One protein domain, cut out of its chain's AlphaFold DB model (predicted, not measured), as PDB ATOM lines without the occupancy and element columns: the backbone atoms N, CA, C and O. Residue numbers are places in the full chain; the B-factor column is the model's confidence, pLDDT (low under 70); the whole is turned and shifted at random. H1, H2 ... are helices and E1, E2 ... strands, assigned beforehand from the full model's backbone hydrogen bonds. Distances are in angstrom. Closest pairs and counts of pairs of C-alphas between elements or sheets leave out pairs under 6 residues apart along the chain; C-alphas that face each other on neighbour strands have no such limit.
ATOM      1  N   ALA A 609     -71.742  38.439  71.786       83.81
ATOM      2  CA  ALA A 609     -72.907  39.174  71.295       83.81
ATOM      3  C   ALA A 609     -73.218  40.404  72.160       83.81
ATOM      4  O   ALA A 609     -73.425  41.493  71.628       83.81
ATOM      5  N   VAL A 610     -73.183  40.249  73.489       84.38
ATOM      6  CA  VAL A 610     -73.404  41.356  74.433       84.38
ATOM      7  C   VAL A 610     -72.317  42.415  74.265       84.38
ATOM      8  O   VAL A 610     -72.633  43.599  74.178       84.38
ATOM      9  N   PHE A 611     -71.050  42.016  74.137       86.31
ATOM     10  CA  PHE A 611     -69.936  42.936  73.904       86.31
ATOM     11  C   PHE A 611     -70.104  43.742  72.610       86.31
ATOM     12  O   PHE A 611     -69.958  44.965  72.619       86.31
ATOM     13  N   GLU A 612     -70.439  43.067  71.507       86.88
ATOM     14  CA  GLU A 612     -70.610  43.702  70.199       86.88
ATOM     15  C   GLU A 612     -71.816  44.660  70.172       86.88
ATOM     16  O   GLU A 612     -71.738  45.730  69.572       86.88
ATOM     17  N   GLN A 613     -72.911  44.318  70.862       83.75
ATOM     18  CA  GLN A 613     -74.136  45.125  70.888       83.75
ATOM     19  C   GLN A 613     -74.091  46.293  71.877       83.75
ATOM     20  O   GLN A 613     -74.694  47.331  71.615       83.75
ATOM     21  N   THR A 614     -73.404  46.138  73.011       82.81
ATOM     22  CA  THR A 614     -73.422  47.133  74.097       82.81
ATOM     23  C   THR A 614     -72.154  47.975  74.108       82.81
ATOM     24  O   THR A 614     -72.216  49.195  73.950       82.81
ATOM     25  N   LEU A 615     -70.988  47.342  74.241       83.62
ATOM     26  CA  LEU A 615     -69.717  48.037  74.412       83.62
ATOM     27  C   LEU A 615     -69.108  48.477  73.080       83.62
ATOM     28  O   LEU A 615     -68.447  49.508  73.059       83.62
ATOM     29  N   GLN A 616     -69.354  47.783  71.970       85.81
ATOM     30  CA  GLN A 616     -68.891  48.192  70.632       85.81
ATOM     31  C   GLN A 616     -69.949  48.956  69.819       85.81
ATOM     32  O   GLN A 616     -69.753  49.199  68.627       85.81
ATOM     33  N   SER A 617     -71.056  49.371  70.442       85.06
ATOM     34  CA  SER A 617     -72.033  50.222  69.762       85.06
ATOM     35  C   SER A 617     -71.440  51.613  69.471       85.06
ATOM     36  O   SER A 617     -70.648  52.123  70.274       85.06
ATOM     37  N   PRO A 618     -71.823  52.263  68.355       81.69
ATOM     38  CA  PRO A 618     -71.332  53.598  68.010       81.69
ATOM     39  C   PRO A 618     -71.546  54.634  69.124       81.69
ATOM     40  O   PRO A 618     -70.655  55.436  69.393       81.69
ATOM     41  N   ASP A 619     -72.689  54.571  69.813       78.81
ATOM     42  CA  ASP A 619     -73.037  55.496  70.897       78.81
ATOM     43  C   ASP A 619     -72.159  55.287  72.134       78.81
ATOM     44  O   ASP A 619     -71.658  56.252  72.714       78.81
ATOM     45  N   SER A 620     -71.923  54.031  72.525       78.69
ATOM     46  CA  SER A 620     -71.042  53.710  73.651       78.69
ATOM     47  C   SER A 620     -69.595  54.106  73.355       78.69
ATOM     48  O   SER A 620     -68.907  54.647  74.219       78.69
ATOM     49  N   ILE A 621     -69.136  53.900  72.117       82.56
ATOM     50  CA  ILE A 621     -67.817  54.346  71.654       82.56
ATOM     51  C   ILE A 621     -67.698  55.873  71.739       82.56
ATOM     52  O   ILE A 621     -66.723  56.373  72.301       82.56
ATOM     53  N   ALA A 622     -68.684  56.610  71.220       78.56
ATOM     54  CA  ALA A 622     -68.676  58.072  71.221       78.56
ATOM     55  C   ALA A 622     -68.668  58.640  72.651       78.56
ATOM     56  O   ALA A 622     -67.818  59.467  72.982       78.56
ATOM     57  N   ARG A 623     -69.539  58.123  73.530       77.44
ATOM     58  CA  ARG A 623     -69.605  58.524  74.946       77.44
ATOM     59  C   ARG A 623     -68.288  58.281  75.682       77.44
ATOM     60  O   ARG A 623     -67.854  59.135  76.455       77.44
ATOM     61  N   ARG A 624     -67.628  57.142  75.448       83.62
ATOM     62  CA  ARG A 624     -66.315  56.858  76.055       83.62
ATOM     63  C   ARG A 624     -65.216  57.760  75.498       83.62
ATOM     64  O   ARG A 624     -64.395  58.246  76.272       83.62
ATOM     65  N   GLY A 625     -65.227  58.044  74.196       75.38
ATOM     66  CA  GLY A 625     -64.289  58.981  73.568       75.38
ATOM     67  C   GLY A 625     -64.330  60.382  74.194       75.38
ATOM     68  O   GLY A 625     -63.281  60.956  74.497       75.38
ATOM     69  N   GLU A 626     -65.529  60.906  74.472       72.38
ATOM     70  CA  GLU A 626     -65.711  62.189  75.171       72.38
ATOM     71  C   GLU A 626     -65.224  62.166  76.625       72.38
ATOM     72  O   GLU A 626     -64.740  63.176  77.137       72.38
ATOM     73  N   ARG A 627     -65.346  61.023  77.309       72.19
ATOM     74  CA  ARG A 627     -64.888  60.863  78.697       72.19
ATOM     75  C   ARG A 627     -63.363  60.795  78.779       72.19
ATOM     76  O   ARG A 627     -62.766  61.550  79.542       72.19
ATOM     77  N   TYR A 628     -62.719  59.974  77.948       73.94
ATOM     78  CA  TYR A 628     -61.258  59.827  77.959       73.94
ATOM     79  C   TYR A 628     -60.510  61.106  77.570       73.94
ATOM     80  O   TYR A 628     -59.429  61.370  78.092       73.94
ATOM     81  N   THR A 629     -61.077  61.931  76.688       66.94
ATOM     82  CA  THR A 629     -60.448  63.191  76.252       66.94
ATOM     83  C   THR A 629     -60.361  64.255  77.350       66.94
ATOM     84  O   THR A 629     -59.539  65.160  77.236       66.94
ATOM     85  N   ARG A 630     -61.147  64.150  78.431       59.25
ATOM     86  CA  ARG A 630     -61.121  65.100  79.561       59.25
ATOM     87  C   ARG A 630     -60.052  64.790  80.616       59.25
ATOM     88  O   ARG A 630     -59.811  65.626  81.477       59.25
ATOM     89  N   TYR A 631     -59.427  63.612  80.564       60.59
ATOM     90  CA  TYR A 631     -58.604  63.075  81.658       60.59
ATOM     91  C   TYR A 631     -57.089  63.354  81.517       60.59
ATOM     92  O   TYR A 631     -56.303  63.047  82.404       60.59
ATOM     93  N   THR A 632     -56.630  63.974  80.426       61.00
ATOM     94  CA  THR A 632     -55.192  64.090  80.094       61.00
ATOM     95  C   THR A 632     -54.447  65.278  80.733       61.00
ATOM     96  O   THR A 632     -53.378  65.665  80.265       61.00
ATOM     97  N   SER A 633     -54.949  65.875  81.816       56.88
ATOM     98  CA  SER A 633     -54.384  67.110  82.396       56.88
ATOM     99  C   SER A 633     -53.176  66.924  83.333       56.88
ATOM    100  O   SER A 633     -52.600  67.917  83.768       56.88
ATOM    101  N   GLY A 634     -52.778  65.687  83.653       55.59
ATOM    102  CA  GLY A 634     -51.780  65.370  84.690       55.59
ATOM    103  C   GLY A 634     -50.364  65.029  84.207       55.59
ATOM    104  O   GLY A 634     -49.666  64.291  84.891       55.59
ATOM    105  N   GLY A 635     -49.942  65.482  83.021       62.59
ATOM    106  CA  GLY A 635     -48.660  65.043  82.444       62.59
ATOM    107  C   GLY A 635     -48.710  63.599  81.926       62.59
ATOM    108  O   GLY A 635     -47.739  62.858  82.055       62.59
ATOM    109  N   LEU A 636     -49.859  63.196  81.375       69.12
ATOM    110  CA  LEU A 636     -50.088  61.903  80.730       69.12
ATOM    111  C   LEU A 636     -50.241  62.101  79.210       69.12
ATOM    112  O   LEU A 636     -50.990  62.978  78.775       69.12
ATOM    113  N   ILE A 637     -49.592  61.274  78.388       74.88
ATOM    114  CA  ILE A 637     -49.739  61.268  76.924       74.88
ATOM    115  C   ILE A 637     -50.662  60.121  76.512       74.88
ATOM    116  O   ILE A 637     -50.359  58.952  76.746       74.88
ATOM    117  N   ALA A 638     -51.784  60.444  75.868       73.31
ATOM    118  CA  ALA A 638     -52.718  59.437  75.372       73.31
ATOM    119  C   ALA A 638     -52.212  58.753  74.096       73.31
ATOM    120  O   ALA A 638     -51.663  59.403  73.204       73.31
ATOM    121  N   ALA A 639     -52.476  57.451  73.972       70.06
ATOM    122  CA  ALA A 639     -52.228  56.729  72.732       70.06
ATOM    123  C   ALA A 639     -53.100  57.275  71.581       70.06
ATOM    124  O   ALA A 639     -54.332  57.332  71.733       70.06
ATOM    125  N   PRO A 640     -52.524  57.654  70.424       64.31
ATOM    126  CA  PRO A 640     -53.283  57.742  69.186       64.31
ATOM    127  C   PRO A 640     -53.910  56.388  68.843       64.31
ATOM    128  O   PRO A 640     -53.309  55.329  69.031       64.31
ATOM    129  N   ASP A 641     -55.131  56.433  68.318       63.69
ATOM    130  CA  ASP A 641     -55.782  55.235  67.807       63.69
ATOM    131  C   ASP A 641     -55.087  54.823  66.502       63.69
ATOM    132  O   ASP A 641     -54.848  55.652  65.616       63.69
ATOM    133  N   VAL A 642     -54.724  53.544  66.387       69.75
ATOM    134  CA  VAL A 642     -54.079  53.024  65.178       69.75
ATOM    135  C   VAL A 642     -55.081  53.118  64.018       69.75
ATOM    136  O   VAL A 642     -56.192  52.595  64.127       69.75
ATOM    137  N   PRO A 643     -54.738  53.761  62.887       64.69
ATOM    138  CA  PRO A 643     -55.673  53.909  61.780       64.69
ATOM    139  C   PRO A 643     -56.209  52.554  61.300       64.69
ATOM    140  O   PRO A 643     -55.438  51.655  60.964       64.69
ATOM    141  N   GLY A 644     -57.536  52.419  61.244       64.50
ATOM    142  CA  GLY A 644     -58.206  51.202  60.774       64.50
ATOM    143  C   GLY A 644     -58.449  50.128  61.838       64.50
ATOM    144  O   GLY A 644     -58.925  49.050  61.480       64.50
ATOM    145  N   THR A 645     -58.166  50.386  63.119       65.94
ATOM    146  CA  THR A 645     -58.528  49.470  64.212       65.94
ATOM    147  C   THR A 645     -59.866  49.837  64.844       65.94
ATOM    148  O   THR A 645     -60.300  50.990  64.824       65.94
ATOM    149  N   ALA A 646     -60.560  48.827  65.374       70.50
ATOM    150  CA  ALA A 646     -61.799  49.047  66.105       70.50
ATOM    151  C   ALA A 646     -61.511  49.829  67.403       70.50
ATOM    152  O   ALA A 646     -60.497  49.568  68.056       70.50
ATOM    153  N   PRO A 647     -62.393  50.758  67.801       76.56
ATOM    154  CA  PRO A 647     -62.216  51.543  69.012       76.56
ATOM    155  C   PRO A 647     -62.215  50.640  70.249       76.56
ATOM    156  O   PRO A 647     -63.142  49.865  70.512       76.56
ATOM    157  N   SER A 648     -61.132  50.753  71.011       83.12
ATOM    158  CA  SER A 648     -60.917  49.973  72.221       83.12
ATOM    159  C   SER A 648     -61.886  50.400  73.333       83.12
ATOM    160  O   SER A 648     -62.138  51.597  73.505       83.12
ATOM    161  N   PRO A 649     -62.429  49.453  74.125       84.25
ATOM    162  CA  PRO A 649     -63.144  49.796  75.353       84.25
ATOM    163  C   PRO A 649     -62.205  50.403  76.412       84.25
ATOM    164  O   PRO A 649     -62.672  51.122  77.290       84.25
ATOM    165  N   PHE A 650     -60.894  50.182  76.287       86.31
ATOM    166  CA  PHE A 650     -59.831  50.696  77.156       86.31
ATOM    167  C   PHE A 650     -59.055  51.830  76.483       86.31
ATOM    168  O   PHE A 650     -58.822  51.768  75.271       86.31
ATOM    169  N   LYS A 651     -58.563  52.805  77.251       85.56
ATOM    170  CA  LYS A 651     -57.576  53.785  76.769       85.56
ATOM    171  C   LYS A 651     -56.247  53.576  77.493       85.56
ATOM    172  O   LYS A 651     -56.229  53.343  78.694       85.56
ATOM    173  N   VAL A 652     -55.141  53.637  76.754       84.88
ATOM    174  CA  VAL A 652     -53.784  53.531  77.311       84.88
ATOM    175  C   VAL A 652     -53.139  54.912  77.307       84.88
ATOM    176  O   VAL A 652     -53.177  55.613  76.288       84.88
ATOM    177  N   LEU A 653     -52.569  55.292  78.444       83.56
ATOM    178  CA  LEU A 653     -51.880  56.554  78.680       83.56
ATOM    179  C   LEU A 653     -50.437  56.270  79.125       83.56
ATOM    180  O   LEU A 653     -50.165  55.249  79.753       83.56
ATOM    181  N   LEU A 654     -49.513  57.168  78.794       81.38
ATOM    182  CA  LEU A 654     -48.127  57.146  79.265       81.38
ATOM    183  C   LEU A 654     -47.911  58.284  80.256       81.38
ATOM    184  O   LEU A 654     -48.155  59.438  79.911       81.38
ATOM    185  N   GLN A 655     -47.402  57.980  81.441       75.75
ATOM    186  CA  GLN A 655     -47.045  58.982  82.431       75.75
ATOM    187  C   GLN A 655     -45.689  59.607  82.123       75.75
ATOM    188  O   GLN A 655     -44.706  58.901  81.947       75.75
ATOM    189  N   THR A 656     -45.622  60.937  82.056       72.81
ATOM    190  CA  THR A 656     -44.396  61.665  81.683       72.81
ATOM    191  C   THR A 656     -43.888  62.605  82.773       72.81
ATOM    192  O   THR A 656     -42.999  63.405  82.505       72.81
ATOM    193  N   GLN A 657     -44.478  62.587  83.975       65.88
ATOM    194  CA  GLN A 657     -44.073  63.435  85.103       65.88
ATOM    195  C   GLN A 657     -44.277  62.725  86.455       65.88
ATOM    196  O   GLN A 657     -45.223  61.952  86.633       65.88
ATOM    197  N   GLY A 658     -43.423  63.055  87.431       61.91
ATOM    198  CA  GLY A 658     -43.512  62.591  88.820       61.91
ATOM    199  C   GLY A 658     -42.727  61.306  89.105       61.91
ATOM    200  O   GLY A 658     -41.952  60.839  88.281       61.91
ATOM    201  N   VAL A 659     -42.944  60.717  90.287       56.69
ATOM    202  CA  VAL A 659     -42.237  59.501  90.762       56.69
ATOM    203  C   VAL A 659     -42.496  58.271  89.871       56.69
ATOM    204  O   VAL A 659     -41.761  57.293  89.922       56.69
ATOM    205  N   PHE A 660     -43.530  58.329  89.028       58.53
ATOM    206  CA  PHE A 660     -43.971  57.256  88.137       58.53
ATOM    207  C   PHE A 660     -43.779  57.609  86.648       58.53
ATOM    208  O   PHE A 660     -44.514  57.118  85.792       58.53
ATOM    209  N   GLU A 661     -42.827  58.490  86.327       67.44
ATOM    210  CA  GLU A 661     -42.461  58.825  84.945       67.44
ATOM    211  C   GLU A 661     -42.101  57.567  84.126       67.44
ATOM    212  O   GLU A 661     -41.473  56.635  84.620       67.44
ATOM    213  N   ASN A 662     -42.525  57.547  82.861       68.50
ATOM    214  CA  ASN A 662     -42.479  56.444  81.897       68.50
ATOM    215  C   ASN A 662     -43.432  55.257  82.161       68.50
ATOM    216  O   ASN A 662     -43.441  54.315  81.370       68.50
ATOM    217  N   ASN A 663     -44.297  55.287  83.177       74.19
ATOM    218  CA  ASN A 663     -45.241  54.186  83.423       74.19
ATOM    219  C   ASN A 663     -46.471  54.213  82.504       74.19
ATOM    220  O   ASN A 663     -46.937  55.273  82.087       74.19
ATOM    221  N   LEU A 664     -47.021  53.031  82.205       77.62
ATOM    222  CA  LEU A 664     -48.267  52.897  81.443       77.62
ATOM    223  C   LEU A 664     -49.467  52.871  82.385       77.62
ATOM    224  O   LEU A 664     -49.481  52.113  83.352       77.62
ATOM    225  N   GLU A 665     -50.502  53.631  82.058       79.69
ATOM    226  CA  GLU A 665     -51.792  53.596  82.738       79.69
ATOM    227  C   GLU A 665     -52.862  53.081  81.767       79.69
ATOM    228  O   GLU A 665     -53.019  53.602  80.660       79.69
ATOM    229  N   ILE A 666     -53.595  52.039  82.164       80.81
ATOM    230  CA  ILE A 666     -54.785  51.583  81.434       80.81
ATOM    231  C   ILE A 666     -55.995  52.167  82.141       80.81
ATOM    232  O   ILE A 666     -56.192  51.866  83.316       80.81
ATOM    233  N   VAL A 667     -56.816  52.929  81.420       80.94
ATOM    234  CA  VAL A 667     -58.069  53.491  81.929       80.94
ATOM    235  C   VAL A 667     -59.294  52.887  81.243       80.94
ATOM    236  O   VAL A 667     -59.268  52.526  80.061       80.94
ATOM    237  N   TRP A 668     -60.387  52.792  81.994       80.06
ATOM    238  CA  TRP A 668     -61.699  52.331  81.548       80.06
ATOM    239  C   TRP A 668     -62.824  53.145  82.190       80.06
ATOM    240  O   TRP A 668     -62.620  53.874  83.158       80.06
ATOM    241  N   THR A 669     -64.034  53.011  81.660       77.81
ATOM    242  CA  THR A 669     -65.254  53.598  82.224       77.81
ATOM    243  C   THR A 669     -66.046  52.571  83.040       77.81
ATOM    244  O   THR A 669     -65.890  51.360  82.861       77.81
ATOM    245  N   GLU A 670     -66.908  53.038  83.947       72.62
ATOM    246  CA  GLU A 670     -67.674  52.169  84.859       72.62
ATOM    247  C   GLU A 670     -68.560  51.131  84.139       72.62
ATOM    248  O   GLU A 670     -68.678  49.993  84.592       72.62
ATOM    249  N   ASP A 671     -69.117  51.460  82.967       73.50
ATOM    250  CA  ASP A 671     -69.859  50.509  82.129       73.50
ATOM    251  C   ASP A 671     -68.978  49.330  81.690       73.50
ATOM    252  O   ASP A 671     -69.399  48.179  81.774       73.50
ATOM    253  N   VAL A 672     -67.727  49.584  81.295       78.62
ATOM    254  CA  VAL A 672     -66.777  48.531  80.909       78.62
ATOM    255  C   VAL A 672     -66.437  47.645  82.111       78.62
ATOM    256  O   VAL A 672     -66.465  46.418  81.988       78.62
ATOM    257  N   ARG A 673     -66.188  48.233  83.291       75.50
ATOM    258  CA  ARG A 673     -65.927  47.470  84.526       75.50
ATOM    259  C   ARG A 673     -67.104  46.579  84.901       75.50
ATOM    260  O   ARG A 673     -66.888  45.409  85.214       75.50
ATOM    261  N   ARG A 674     -68.332  47.103  84.833       71.75
ATOM    262  CA  ARG A 674     -69.556  46.364  85.174       71.75
ATOM    263  C   ARG A 674     -69.669  45.058  84.387       71.75
ATOM    264  O   ARG A 674     -70.021  44.041  84.973       71.75
ATOM    265  N   TYR A 675     -69.344  45.059  83.094       74.44
ATOM    266  CA  TYR A 675     -69.403  43.851  82.264       74.44
ATOM    267  C   TYR A 675     -68.195  42.918  82.455       74.44
ATOM    268  O   TYR A 675     -68.370  41.706  82.571       74.44
ATOM    269  N   PHE A 676     -66.972  43.455  82.511       74.81
ATOM    270  CA  PHE A 676     -65.747  42.645  82.615       74.81
ATOM    271  C   PHE A 676     -65.519  42.064  84.023       74.81
ATOM    272  O   PHE A 676     -64.919  40.996  84.161       74.81
ATOM    273  N   GLY A 677     -66.020  42.732  85.068       65.06
ATOM    274  CA  GLY A 677     -65.896  42.307  86.465       65.06
ATOM    275  C   GLY A 677     -66.783  41.119  86.852       65.06
ATOM    276  O   GLY A 677     -66.432  40.389  87.773       65.06
ATOM    277  N   GLN A 678     -67.890  40.867  86.139       62.00
ATOM    278  CA  GLN A 678     -68.820  39.766  86.456       62.00
ATOM    279  C   GLN A 678     -68.219  38.363  86.270       62.00
ATOM    280  O   GLN A 678     -68.699  37.409  86.876       62.00
ATOM    281  N   LEU A 679     -67.211  38.232  85.406       60.56
ATOM    282  CA  LEU A 679     -66.607  36.955  85.009       60.56
ATOM    283  C   LEU A 679     -65.095  36.916  85.228       60.56
ATOM    284  O   LEU A 679     -64.438  36.013  84.717       60.56
ATOM    285  N   ASP A 680     -64.537  37.911  85.923       63.03
ATOM    286  CA  ASP A 680     -63.087  38.072  86.076       63.03
ATOM    287  C   ASP A 680     -62.361  38.006  84.713       63.03
ATOM    288  O   ASP A 680     -61.329  37.353  84.560       63.03
ATOM    289  N   THR A 681     -62.945  38.622  83.671       70.38
ATOM    290  CA  THR A 681     -62.429  38.491  82.298       70.38
ATOM    291  C   THR A 681     -61.031  39.099  82.217       70.38
ATOM    292  O   THR A 681     -60.867  40.316  82.311       70.38
ATOM    293  N   GLY A 682     -60.026  38.241  82.027       73.75
ATOM    294  CA  GLY A 682     -58.627  38.644  81.944       73.75
ATOM    295  C   GLY A 682     -58.343  39.508  80.717       73.75
ATOM    296  O   GLY A 682     -58.593  39.103  79.580       73.75
ATOM    297  N   ILE A 683     -57.778  40.687  80.958       82.50
ATOM    298  CA  ILE A 683     -57.255  41.604  79.949       82.50
ATOM    299  C   ILE A 683     -55.741  41.451  79.942       82.50
ATOM    300  O   ILE A 683     -55.077  41.695  80.945       82.50
ATOM    301  N   GLN A 684     -55.177  41.049  78.818       85.94
ATOM    302  CA  GLN A 684     -53.742  40.924  78.646       85.94
ATOM    303  C   GLN A 684     -53.178  42.208  78.038       85.94
ATOM    304  O   GLN A 684     -53.580  42.612  76.951       85.94
ATOM    305  N   LEU A 685     -52.233  42.838  78.736       84.31
ATOM    306  CA  LEU A 685     -51.377  43.893  78.201       84.31
ATOM    307  C   LEU A 685     -50.058  43.267  77.756       84.31
ATOM    308  O   LEU A 685     -49.410  42.565  78.530       84.31
ATOM    309  N   GLU A 686     -49.645  43.556  76.529       87.12
ATOM    310  CA  GLU A 686     -48.365  43.133  75.970       87.12
ATOM    311  C   GLU A 686     -47.657  44.329  75.330       87.12
ATOM    312  O   GLU A 686     -48.232  45.017  74.483       87.12
ATOM    313  N   VAL A 687     -46.407  44.585  75.720       84.88
ATOM    314  CA  VAL A 687     -45.554  45.585  75.063       84.88
ATOM    315  C   VAL A 687     -44.692  44.876  74.031       84.88
ATOM    316  O   VAL A 687     -43.995  43.910  74.327       84.88
ATOM    317  N   LEU A 688     -44.762  45.365  72.797       86.69
ATOM    318  CA  LEU A 688     -44.132  44.755  71.632       86.69
ATOM    319  C   LEU A 688     -42.808  45.438  71.278       86.69
ATOM    320  O   LEU A 688     -41.898  44.790  70.771       86.69
ATOM    321  N   GLU A 689     -42.698  46.750  71.499       87.12
ATOM    322  CA  GLU A 689     -41.499  47.524  71.163       87.12
ATOM    323  C   GLU A 689     -41.456  48.837  71.961       87.12
ATOM    324  O   GLU A 689     -42.485  49.495  72.118       87.12
ATOM    325  N   VAL A 690     -40.272  49.247  72.424       82.88
ATOM    326  CA  VAL A 690     -40.027  50.559  73.051       82.88
ATOM    327  C   VAL A 690     -38.794  51.205  72.422       82.88
ATOM    328  O   VAL A 690     -37.733  50.585  72.355       82.88
ATOM    329  N   ASP A 691     -38.930  52.456  71.986       84.00
ATOM    330  CA  ASP A 691     -37.835  53.309  71.519       84.00
ATOM    331  C   ASP A 691     -37.555  54.415  72.543       84.00
ATOM    332  O   ASP A 691     -38.480  55.079  73.015       84.00
ATOM    333  N   PHE A 692     -36.280  54.674  72.820       79.44
ATOM    334  CA  PHE A 692     -35.802  55.724  73.726       79.44
ATOM    335  C   PHE A 692     -35.294  56.946  72.967       79.44
ATOM    336  O   PHE A 692     -34.928  56.869  71.790       79.44
ATOM    337  N   VAL A 693     -35.230  58.093  73.650       76.44
ATOM    338  CA  VAL A 693     -34.718  59.345  73.063       76.44
ATOM    339  C   VAL A 693     -33.236  59.242  72.670       76.44
ATOM    340  O   VAL A 693     -32.808  59.902  71.723       76.44
ATOM    341  N   ASP A 694     -32.455  58.393  73.340       76.75
ATOM    342  CA  ASP A 694     -31.039  58.146  73.026       76.75
ATOM    343  C   ASP A 694     -30.815  57.249  71.786       76.75
ATOM    344  O   ASP A 694     -29.678  57.070  71.345       76.75
ATOM    345  N   GLY A 695     -31.892  56.727  71.187       73.69
ATOM    346  CA  GLY A 695     -31.862  55.845  70.020       73.69
ATOM    347  C   GLY A 695     -31.841  54.350  70.350       73.69
ATOM    348  O   GLY A 695     -31.810  53.538  69.422       73.69
ATOM    349  N   THR A 696     -31.879  53.971  71.629       79.19
ATOM    350  CA  THR A 696     -32.016  52.573  72.049       79.19
ATOM    351  C   THR A 696     -33.399  52.040  71.660       79.19
ATOM    352  O   THR A 696     -34.410  52.719  71.837       79.19
ATOM    353  N   ARG A 697     -33.452  50.811  71.132       82.38
ATOM    354  CA  ARG A 697     -34.694  50.091  70.812       82.38
ATOM    355  C   ARG A 697     -34.704  48.755  71.535       82.38
ATOM    356  O   ARG A 697     -33.779  47.966  71.355       82.38
ATOM    357  N   LEU A 698     -35.760  48.502  72.298       78.75
ATOM    358  CA  LEU A 698     -35.963  47.263  73.039       78.75
ATOM    359  C   LEU A 698     -37.218  46.539  72.554       78.75
ATOM    360  O   LEU A 698     -38.265  47.147  72.321       78.75
ATOM    361  N   ARG A 699     -37.091  45.222  72.424       81.12
ATOM    362  CA  ARG A 699     -38.165  44.268  72.144       81.12
ATOM    363  C   ARG A 699     -38.138  43.155  73.193       81.12
ATOM    364  O   ARG A 699     -37.116  43.011  73.870       81.12
ATOM    365  N   PRO A 700     -39.206  42.350  73.330       76.38
ATOM    366  CA  PRO A 700     -39.244  41.252  74.293       76.38
ATOM    367  C   PRO A 700     -38.013  40.337  74.233       76.38
ATOM    368  O   PRO A 700     -37.475  39.976  75.275       76.38
ATOM    369  N   GLU A 701     -37.499  40.039  73.035       76.06
ATOM    370  CA  GLU A 701     -36.301  39.214  72.846       76.06
ATOM    371  C   GLU A 701     -35.002  39.811  73.425       76.06
ATOM    372  O   GLU A 701     -34.054  39.076  73.690       76.06
ATOM    373  N   ASN A 702     -34.931  41.127  73.646       75.69
ATOM    374  CA  ASN A 702     -33.753  41.786  74.221       75.69
ATOM    375  C   ASN A 702     -33.649  41.600  75.742       75.69
ATOM    376  O   ASN A 702     -32.585  41.820  76.312       75.69
ATOM    377  N   MET A 703     -34.730  41.201  76.417       68.81
ATOM    378  CA  MET A 703     -34.778  41.103  77.882       68.81
ATOM    379  C   MET A 703     -33.990  39.919  78.446       68.81
ATOM    380  O   MET A 703     -33.619  39.930  79.620       68.81
ATOM    381  N   ASP A 704     -33.697  38.936  77.596       71.75
ATOM    382  CA  ASP A 704     -32.890  37.764  77.930       71.75
ATOM    383  C   ASP A 704     -31.381  38.010  77.745       71.75
ATOM    384  O   ASP A 704     -30.566  37.120  77.988       71.75
ATOM    385  N   GLU A 705     -30.981  39.214  77.315       73.38
ATOM    386  CA  GLU A 705     -29.577  39.577  77.144       73.38
ATOM    387  C   GLU A 705     -28.876  39.679  78.507       73.38
ATOM    388  O   GLU A 705     -29.301  40.418  79.398       73.38
ATOM    389  N   THR A 706     -27.768  38.952  78.669       73.06
ATOM    390  CA  THR A 706     -26.949  38.954  79.891       73.06
ATOM    391  C   THR A 706     -25.535  39.445  79.603       73.06
ATOM    392  O   THR A 706     -24.955  39.073  78.583       73.06
ATOM    393  N   ARG A 707     -24.945  40.196  80.532       77.19
ATOM    394  CA  ARG A 707     -23.525  40.570  80.560       77.19
ATOM    395  C   ARG A 707     -22.827  39.907  81.744       77.19
ATOM    396  O   ARG A 707     -23.470  39.608  82.743       77.19
ATOM    397  N   GLU A 708     -21.520  39.709  81.659       72.69
ATOM    398  CA  GLU A 708     -20.725  39.330  82.832       72.69
ATOM    399  C   GLU A 708     -20.424  40.576  83.675       72.69
ATOM    400  O   GLU A 708     -20.005  41.610  83.149       72.69
ATOM    401  N   SER A 709     -20.696  40.488  84.974       70.44
ATOM    402  CA  SER A 709     -20.375  41.507  85.975       70.44
ATOM    403  C   SER A 709     -18.889  41.495  86.342       70.44
ATOM    404  O   SER A 709     -18.148  40.574  85.992       70.44
ATOM    405  N   GLU A 710     -18.445  42.498  87.104       68.75
ATOM    406  CA  GLU A 710     -17.071  42.555  87.630       68.75
ATOM    407  C   GLU A 710     -16.738  41.376  88.568       68.75
ATOM    408  O   GLU A 710     -15.567  41.031  88.721       68.75
ATOM    409  N   SER A 711     -17.750  40.719  89.154       68.50
ATOM    410  CA  SER A 711     -17.603  39.495  89.956       68.50
ATOM    411  C   SER A 711     -17.615  38.203  89.122       68.50
ATOM    412  O   SER A 711     -17.403  37.123  89.672       68.50
ATOM    413  N   GLY A 712     -17.835  38.292  87.804       68.69
ATOM    414  CA  GLY A 712     -17.938  37.150  86.889       68.69
ATOM    415  C   GLY A 712     -19.328  36.505  86.827       68.69
ATOM    416  O   GLY A 712     -19.518  35.523  86.110       68.69
ATOM    417  N   GLU A 713     -20.316  37.038  87.547       70.56
ATOM    418  CA  GLU A 713     -21.698  36.556  87.491       70.56
ATOM    419  C   GLU A 713     -22.435  37.126  86.273       70.56
ATOM    420  O   GLU A 713     -22.249  38.289  85.909       70.56
ATOM    421  N   LYS A 714     -23.290  36.312  85.640       68.44
ATOM    422  CA  LYS A 714     -24.143  36.764  84.536       68.44
ATOM    423  C   LYS A 714     -25.291  37.612  85.077       68.44
ATOM    424  O   LYS A 714     -26.204  37.090  85.706       68.44
ATOM    425  N   GLU A 715     -25.269  38.896  84.764       64.56
ATOM    426  CA  GLU A 715     -26.336  39.845  85.062       64.56
ATOM    427  C   GLU A 715     -27.167  40.116  83.810       64.56
ATOM    428  O   GLU A 715     -26.620  40.373  82.737       64.56
ATOM    429  N   TYR A 716     -28.494  40.121  83.931       65.81
ATOM    430  CA  TYR A 716     -29.362  40.579  82.845       65.81
ATOM    431  C   TYR A 716     -29.128  42.067  82.576       65.81
ATOM    432  O   TYR A 716     -29.282  42.897  83.472       65.81
ATOM    433  N   VAL A 717     -28.802  42.410  81.327       67.75
ATOM    434  CA  VAL A 717     -28.503  43.784  80.886       67.75
ATOM    435  C   VAL A 717     -29.692  44.716  81.137       67.75
ATOM    436  O   VAL A 717     -29.506  45.889  81.458       67.75
ATOM    437  N   TRP A 718     -30.908  44.171  81.046       63.88
ATOM    438  CA  TRP A 718     -32.176  44.900  81.152       63.88
ATOM    439  C   TRP A 718     -33.085  44.371  82.281       63.88
ATOM    440  O   TRP A 718     -34.288  44.628  82.292       63.88
ATOM    441  N   GLY A 719     -32.529  43.614  83.236       58.41
ATOM    442  CA  GLY A 719     -33.272  43.008  84.347       58.41
ATOM    443  C   GLY A 719     -33.669  43.983  85.464       58.41
ATOM    444  O   GLY A 719     -33.306  45.160  85.478       58.41
ATOM    445  N   SER A 720     -34.431  43.481  86.439       55.25
ATOM    446  CA  SER A 720     -34.676  44.208  87.698       55.25
ATOM    447  C   SER A 720     -33.393  44.308  88.546       55.25
ATOM    448  O   SER A 720     -32.475  43.509  88.366       55.25
ATOM    449  N   ARG A 721     -33.344  45.228  89.531       47.50
ATOM    450  CA  ARG A 721     -32.254  45.348  90.540       47.50
ATOM    451  C   ARG A 721     -31.922  44.021  91.261       47.50
ATOM    452  O   ARG A 721     -30.879  43.930  91.892       47.50
ATOM    453  N   PHE A 722     -32.793  43.013  91.157       46.12
ATOM    454  CA  PHE A 722     -32.672  41.689  91.771       46.12
ATOM    455  C   PHE A 722     -32.261  40.574  90.787       46.12
ATOM    456  O   PHE A 722     -32.323  39.401  91.139       46.12
ATOM    457  N   GLY A 723     -31.869  40.909  89.551       49.38
ATOM    458  CA  GLY A 723     -31.260  39.952  88.618       49.38
ATOM    459  C   GLY A 723     -32.225  39.020  87.873       49.38
ATOM    460  O   GLY A 723     -31.773  38.048  87.282       49.38
ATOM    461  N   ALA A 724     -33.534  39.292  87.860       55.41
ATOM    462  CA  ALA A 724     -34.508  38.546  87.047       55.41
ATOM    463  C   ALA A 724     -34.928  39.330  85.778       55.41
ATOM    464  O   ALA A 724     -35.090  40.559  85.872       55.41
ATOM    465  N   PRO A 725     -35.155  38.660  84.624       58.25
ATOM    466  CA  PRO A 725     -35.678  39.304  83.417       58.25
ATOM    467  C   PRO A 725     -37.112  39.795  83.667       58.25
ATOM    468  O   PRO A 725     -37.938  39.075  84.235       58.25
ATOM    469  N   ARG A 726     -37.427  41.036  83.271       64.50
ATOM    470  CA  ARG A 726     -38.798  41.570  83.382       64.50
ATOM    471  C   ARG A 726     -39.673  41.004  82.261       64.50
ATOM    472  O   ARG A 726     -39.285  41.031  81.098       64.50
ATOM    473  N   LYS A 727     -40.873  40.525  82.606       67.31
ATOM    474  CA  LYS A 727     -41.883  40.090  81.629       67.31
ATOM    475  C   LYS A 727     -42.580  41.312  81.032       67.31
ATOM    476  O   LYS A 727     -43.128  42.120  81.771       67.31
ATOM    477  N   TRP A 728     -42.588  41.415  79.704       73.81
ATOM    478  CA  TRP A 728     -43.258  42.486  78.942       73.81
ATOM    479  C   TRP A 728     -44.717  42.144  78.600       73.81
ATOM    480  O   TRP A 728     -45.308  42.676  77.661       73.81
ATOM    481  N   ASN A 729     -45.311  41.238  79.372       75.56
ATOM    482  CA  ASN A 729     -46.733  40.953  79.356       75.56
ATOM    483  C   ASN A 729     -47.270  40.894  80.789       75.56
ATOM    484  O   ASN A 729     -46.568  40.523  81.729       75.56
ATOM    485  N   THR A 730     -48.530  41.277  80.958       71.94
ATOM    486  CA  THR A 730     -49.255  41.111  82.216       71.94
ATOM    487  C   THR A 730     -50.726  40.879  81.939       71.94
ATOM    488  O   THR A 730     -51.249  41.276  80.898       71.94
ATOM    489  N   THR A 731     -51.399  40.231  82.881       73.50
ATOM    490  CA  THR A 731     -52.840  40.017  82.825       73.50
ATOM    491  C   THR A 731     -53.482  40.780  83.971       73.50
ATOM    492  O   THR A 731     -53.174  40.559  85.141       73.50
ATOM    493  N   LEU A 732     -54.373  41.691  83.611       71.44
ATOM    494  CA  LEU A 732     -55.214  42.454  84.510       71.44
ATOM    495  C   LEU A 732     -56.583  41.786  84.595       71.44
ATOM    496  O   LEU A 732     -57.148  41.382  83.583       71.44
ATOM    497  N   SER A 733     -57.145  41.749  85.797       66.75
ATOM    498  CA  SER A 733     -58.586  41.610  85.960       66.75
ATOM    499  C   SER A 733     -59.147  42.871  86.606       66.75
ATOM    500  O   SER A 733     -58.617  43.350  87.613       66.75
ATOM    501  N   LEU A 734     -60.254  43.363  86.051       64.75
ATOM    502  CA  LEU A 734     -61.000  44.514  86.567       64.75
ATOM    503  C   LEU A 734     -61.817  44.192  87.826       64.75
ATOM    504  O   LEU A 734     -62.547  45.047  88.325       64.75
ATOM    505  N   GLY A 735     -61.683  42.974  88.361       53.84
ATOM    506  CA  GLY A 735     -62.216  42.619  89.666       53.84
ATOM    507  C   GLY A 735     -61.541  43.378  90.815       53.84
ATOM    508  O   GLY A 735     -62.240  43.784  91.730       53.84
ATOM    509  N   ARG A 736     -60.215  43.609  90.795       51.94
ATOM    510  CA  ARG A 736     -59.377  43.945  91.984       51.94
ATOM    511  C   ARG A 736     -59.678  45.292  92.709       51.94
ATOM    512  O   ARG A 736     -60.172  46.201  92.058       51.94
ATOM    513  N   PRO A 737     -59.404  45.446  94.036       42.31
ATOM    514  CA  PRO A 737     -59.988  46.504  94.880       42.31
ATOM    515  C   PRO A 737     -59.135  47.779  94.998       42.31
ATOM    516  O   PRO A 737     -59.592  48.774  95.547       42.31
ATOM    517  N   ASN A 738     -57.911  47.794  94.468       39.22
ATOM    518  CA  ASN A 738     -56.978  48.916  94.647       39.22
ATOM    519  C   ASN A 738     -57.185  50.055  93.630       39.22
ATOM    520  O   ASN A 738     -56.213  50.637  93.157       39.22
ATOM    521  N   ILE A 739     -58.429  50.348  93.245       44.31
ATOM    522  CA  ILE A 739     -58.741  51.295  92.167       44.31
ATOM    523  C   ILE A 739     -59.739  52.338  92.692       44.31
ATOM    524  O   ILE A 739     -60.855  52.000  93.085       44.31
ATOM    525  N   SER A 740     -59.295  53.597  92.756       35.06
ATOM    526  CA  SER A 740     -59.975  54.725  93.411       35.06
ATOM    527  C   SER A 740     -61.300  55.141  92.758       35.06
ATOM    528  O   SER A 740     -61.516  54.951  91.563       35.06
ATOM    529  N   ALA A 741     -62.163  55.789  93.548       36.97
ATOM    530  CA  ALA A 741     -63.491  56.256  93.159       36.97
ATOM    531  C   ALA A 741     -63.463  57.489  92.224       36.97
ATOM    532  O   ALA A 741     -63.316  58.619  92.685       36.97
ATOM    533  N   SER A 742     -63.651  57.267  90.917       48.06
ATOM    534  CA  SER A 742     -64.138  58.269  89.950       48.06
ATOM    535  C   SER A 742     -64.795  57.593  88.723       48.06
ATOM    536  O   SER A 742     -64.630  56.387  88.542       48.06
ATOM    537  N   ASP A 743     -65.545  58.340  87.893       48.38
ATOM    538  CA  ASP A 743     -66.301  57.833  86.714       48.38
ATOM    539  C   ASP A 743     -65.433  57.142  85.636       48.38
ATOM    540  O   ASP A 743     -65.934  56.392  84.786       48.38
ATOM    541  N   ILE A 744     -64.132  57.434  85.647       49.81
ATOM    542  CA  ILE A 744     -63.085  56.788  84.857       49.81
ATOM    543  C   ILE A 744     -62.107  56.192  85.864       49.81
ATOM    544  O   ILE A 744     -61.687  56.863  86.800       49.81
ATOM    545  N   GLN A 745     -61.753  54.928  85.694       65.44
ATOM    546  CA  GLN A 745     -60.876  54.197  86.603       65.44
ATOM    547  C   GLN A 745     -59.635  53.732  85.855       65.44
ATOM    548  O   GLN A 745     -59.725  53.431  84.665       65.44
ATOM    549  N   GLY A 746     -58.491  53.660  86.538       64.31
ATOM    550  CA  GLY A 746     -57.232  53.267  85.917       64.31
ATOM    551  C   GLY A 746     -56.289  52.502  86.836       64.31
ATOM    552  O   GLY A 746     -56.398  52.565  88.060       64.31
ATOM    553  N   VAL A 747     -55.364  51.758  86.227       70.12
ATOM    554  CA  VAL A 747     -54.255  51.077  86.915       70.12
ATOM    555  C   VAL A 747     -52.940  51.490  86.276       70.12
ATOM    556  O   VAL A 747     -52.774  51.365  85.060       70.12
ATOM    557  N   ILE A 748     -52.009  51.937  87.123       68.19
ATOM    558  CA  ILE A 748     -50.636  52.280  86.750       68.19
ATOM    559  C   ILE A 748     -49.773  51.019  86.819       68.19
ATOM    560  O   ILE A 748     -49.727  50.327  87.837       68.19
ATOM    561  N   PHE A 749     -49.053  50.743  85.740       69.62
ATOM    562  CA  PHE A 749     -48.096  49.652  85.637       69.62
ATOM    563  C   PHE A 749     -46.679  50.210  85.756       69.62
ATOM    564  O   PHE A 749     -46.094  50.658  84.769       69.62
ATOM    565  N   SER A 750     -46.134  50.158  86.975       59.38
ATOM    566  CA  SER A 750     -44.783  50.637  87.306       59.38
ATOM    567  C   SER A 750     -43.659  49.650  86.987       59.38
ATOM    568  O   SER A 750     -42.486  50.012  86.930       59.38
ATOM    569  N   ASP A 751     -44.005  48.380  86.765       56.88
ATOM    570  CA  ASP A 751     -43.028  47.293  86.667       56.88
ATOM    571  C   ASP A 751     -42.705  46.838  85.238       56.88
ATOM    572  O   ASP A 751     -42.033  45.826  85.041       56.88
ATOM    573  N   PHE A 752     -43.165  47.575  84.228       57.97
ATOM    574  CA  PHE A 752     -43.072  47.137  82.832       57.97
ATOM    575  C   PHE A 752     -41.748  47.481  82.145       57.97
ATOM    576  O   PHE A 752     -41.370  46.852  81.159       57.97
ATOM    577  N   LEU A 753     -41.028  48.469  82.672       58.28
ATOM    578  CA  LEU A 753     -39.887  49.092  82.016       58.28
ATOM    579  C   LEU A 753     -38.598  48.904  82.860       58.28
ATOM    580  O   LEU A 753     -38.631  49.185  84.055       58.28
ATOM    581  N   PRO A 754     -37.489  48.331  82.333       57.19
ATOM    582  CA  PRO A 754     -36.179  48.235  83.001       57.19
ATOM    583  C   PRO A 754     -35.685  49.479  83.770       57.19
ATOM    584  O   PRO A 754     -35.824  50.603  83.305       57.19
ATOM    585  N   ASN A 755     -34.964  49.263  84.881       48.97
ATOM    586  CA  ASN A 755     -34.421  50.312  85.771       48.97
ATOM    587  C   ASN A 755     -33.462  51.317  85.109       48.97
ATOM    588  O   ASN A 755     -33.271  52.407  85.633       48.97
ATOM    589  N   ARG A 756     -32.862  50.987  83.959       48.12
ATOM    590  CA  ARG A 756     -32.019  51.932  83.203       48.12
ATOM    591  C   ARG A 756     -32.820  53.097  82.585       48.12
ATOM    592  O   ARG A 756     -32.227  53.986  81.987       48.12
ATOM    593  N   MET A 757     -34.150  53.069  82.705       52.00
ATOM    594  CA  MET A 757     -35.081  54.091  82.215       52.00
ATOM    595  C   MET A 757     -35.443  55.170  83.238       52.00
ATOM    596  O   MET A 757     -36.181  56.085  82.887       52.00
ATOM    597  N   GLU A 758     -34.919  55.105  84.467       52.69
ATOM    598  CA  GLU A 758     -34.948  56.266  85.375       52.69
ATOM    599  C   GLU A 758     -34.124  57.440  84.784       52.69
ATOM    600  O   GLU A 758     -34.373  58.594  85.123       52.69
ATOM    601  N   ASP A 759     -33.210  57.158  83.838       57.91
ATOM    602  CA  ASP A 759     -32.254  58.132  83.286       57.91
ATOM    603  C   ASP A 759     -32.552  58.604  81.842       57.91
ATOM    604  O   ASP A 759     -32.075  59.667  81.437       57.91
ATOM    605  N   VAL A 760     -33.298  57.834  81.028       67.25
ATOM    606  CA  VAL A 760     -33.553  58.146  79.602       67.25
ATOM    607  C   VAL A 760     -35.054  58.102  79.281       67.25
ATOM    608  O   VAL A 760     -35.648  57.024  79.342       67.25
ATOM    609  N   PRO A 761     -35.667  59.227  78.857       71.19
ATOM    610  CA  PRO A 761     -37.085  59.274  78.513       71.19
ATOM    611  C   PRO A 761     -37.454  58.373  77.333       71.19
ATOM    612  O   PRO A 761     -36.700  58.225  76.359       71.19
ATOM    613  N   VAL A 762     -38.665  57.822  77.386       76.75
ATOM    614  CA  VAL A 762     -39.223  57.032  76.290       76.75
ATOM    615  C   VAL A 762     -39.613  57.945  75.128       76.75
ATOM    616  O   VAL A 762     -40.308  58.941  75.304       76.75
ATOM    617  N   ALA A 763     -39.193  57.604  73.911       80.31
ATOM    618  CA  ALA A 763     -39.606  58.304  72.699       80.31
ATOM    619  C   ALA A 763     -40.887  57.704  72.101       80.31
ATOM    620  O   ALA A 763     -41.769  58.450  71.665       80.31
ATOM    621  N   ARG A 764     -41.003  56.368  72.088       85.88
ATOM    622  CA  ARG A 764     -42.153  55.648  71.528       85.88
ATOM    623  C   ARG A 764     -42.388  54.311  72.227       85.88
ATOM    624  O   ARG A 764     -41.435  53.586  72.479       85.88
ATOM    625  N   ILE A 765     -43.646  53.949  72.465       85.19
ATOM    626  CA  ILE A 765     -44.048  52.622  72.962       85.19
ATOM    627  C   ILE A 765     -45.091  52.042  72.026       85.19
ATOM    628  O   ILE A 765     -46.069  52.712  71.703       85.19
ATOM    629  N   ARG A 766     -44.918  50.783  71.634       88.50
ATOM    630  CA  ARG A 766     -45.909  50.002  70.901       88.50
ATOM    631  C   ARG A 766     -46.298  48.776  71.712       88.50
ATOM    632  O   ARG A 766     -45.439  48.022  72.158       88.50
ATOM    633  N   GLY A 767     -47.596  48.543  71.840       88.38
ATOM    634  CA  GLY A 767     -48.132  47.380  72.534       88.38
ATOM    635  C   GLY A 767     -49.515  46.997  72.032       88.38
ATOM    636  O   GLY A 767     -50.001  47.517  71.026       88.38
ATOM    637  N   GLN A 768     -50.144  46.058  72.726       89.62
ATOM    638  CA  GLN A 768     -51.515  45.646  72.476       89.62
ATOM    639  C   GLN A 768     -52.220  45.235  73.767       89.62
ATOM    640  O   GLN A 768     -51.603  44.712  74.694       89.62
ATOM    641  N   LEU A 769     -53.528  45.475  73.796       88.31
ATOM    642  CA  LEU A 769     -54.445  44.908  74.775       88.31
ATOM    643  C   LEU A 769     -55.249  43.796  74.114       88.31
ATOM    644  O   LEU A 769     -55.771  43.993  73.018       88.31
ATOM    645  N   SER A 770     -55.388  42.650  74.767       88.62
ATOM    646  CA  SER A 770     -56.235  41.571  74.272       88.62
ATOM    647  C   SER A 770     -57.088  40.938  75.363       88.62
ATOM    648  O   SER A 770     -56.731  40.923  76.535       88.62
ATOM    649  N   PHE A 771     -58.252  40.432  74.977       88.25
ATOM    650  CA  PHE A 771     -59.114  39.620  75.836       88.25
ATOM    651  C   PHE A 771     -59.940  38.672  74.969       88.25
ATOM    652  O   PHE A 771     -60.165  38.923  73.783       88.25
ATOM    653  N   SER A 772     -60.400  37.573  75.557       85.50
ATOM    654  CA  SER A 772     -61.163  36.542  74.849       85.50
ATOM    655  C   SER A 772     -62.553  36.394  75.453       85.50
ATOM    656  O   SER A 772     -62.673  36.220  76.662       85.50
ATOM    657  N   LEU A 773     -63.589  36.430  74.611       84.69
ATOM    658  CA  LEU A 773     -64.985  36.253  75.025       84.69
ATOM    659  C   LEU A 773     -65.599  35.010  74.374       84.69
ATOM    660  O   LEU A 773     -65.383  34.800  73.178       84.69
ATOM    661  N   PRO A 774     -66.390  34.208  75.107       82.25
ATOM    662  CA  PRO A 774     -67.117  33.079  74.534       82.25
ATOM    663  C   PRO A 774     -68.269  33.548  73.636       82.25
ATOM    664  O   PRO A 774     -68.784  34.659  73.787       82.25
ATOM    665  N   THR A 775     -68.711  32.673  72.727       81.19
ATOM    666  CA  THR A 775     -69.839  32.962  71.820       81.19
ATOM    667  C   THR A 775     -71.109  33.292  72.614       81.19
ATOM    668  O   THR A 775     -71.772  34.291  72.343       81.19
ATOM    669  N   THR A 776     -71.430  32.474  73.621       79.94
ATOM    670  CA  THR A 776     -72.565  32.673  74.538       79.94
ATOM    671  C   THR A 776     -72.208  32.205  75.946       79.94
ATOM    672  O   THR A 776     -71.196  31.532  76.150       79.94
TER     673      THR A 776
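What this domain is: This is residues 609 to 776 of the 891 residues of an uncharacterized protein of Corallococcus terminator (UniProt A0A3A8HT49). Two strongly twisted sheets, E1 E2 E3 E8 and E7 E4 E9, are partly face to face; H1, H2 and H3 gather loosely near one end of the length. At the opposite end H4 leads to the small hairpin E5 E6, far from both sheets, while the long strand E9 runs back to finish beside the start of H1. The printed part has 168 residues with five named helices and nine named strands, in the order H1 H2 E1 E2 E3 H3 E4 H4 E5 E6 E7 E8 H5 E9; the class is mixed, and the three sheets are antiparallel. The whole is compact, with a radius of gyration of the C-alphas of 17.9 A, and elongated, spanning 59 by 35 by 33 A.

How they stand to each other: H1, residues 609 to 615, and H2, residues 618 to 628, are close but not clearly touching; their closest C-alphas, Thr 614 and Ser 620, are 7.0 A apart. E1, residues 636 to 638, E2, residues 651 to 655, and E3, residues 664 to 669, form a meander, each strand the antiparallel neighbour of the one before; N 637 and O 654 are 2.8 A apart, as are N 653 and O 665. H2 is on this sheet at a height of 10.7 A, over E3. H3, residues 670 to 677, only grazes the sheet with residues 670 to 673. E4, residues 683 to 692, bends by 52 degrees at residue 689. H4, residues 700 to 704, grazes the sheet of E4 with residues 700 to 701. E5, residues 706 to 708, and E6, residues 714 to 716, form a hairpin, with N 707 and O 715 at 2.8 A. E7, residues 729 to 732, is antiparallel to E4, with N 685 and O 730 at 2.8 A. E8, residues 744 to 749, is the edge strand beside E3; N 668 and O 745 are 2.8 A apart. H5, residues 755 to 758, is on neither larger sheet. E9, residues 762 to 776, is antiparallel to E4, with N 684 and O 770 at 2.8 A, and near E2. In H1, H2 and H3 every O i to N i+4 pair is within hydrogen-bond range; H4 has 0 of 1, and 1 of 2 O i to N i+3 pairs, and H5 is too short for an i+4 pair.

Where its parts are: H1 begins at C-alpha 609, (-72.907, 39.174, 71.295). H2 is 15.5 A long, E3 17.0 A, E8 16.6 A and E4 26.4 A. E9 is 41.3 A long and ends at C-alpha 776, (-72.565, 32.673, 74.538).

The domain as a whole: The C-alphas farthest apart, of Asp 619 and Ser 711, are 60.8 A apart. The printed part has no cut. The links E1 to E2, E6 to E7 and E7 to E8 are long. The mean pLDDT of the printed part is 71.0; 69 residues are under 70, among them 714 to 727 and 748 to 760.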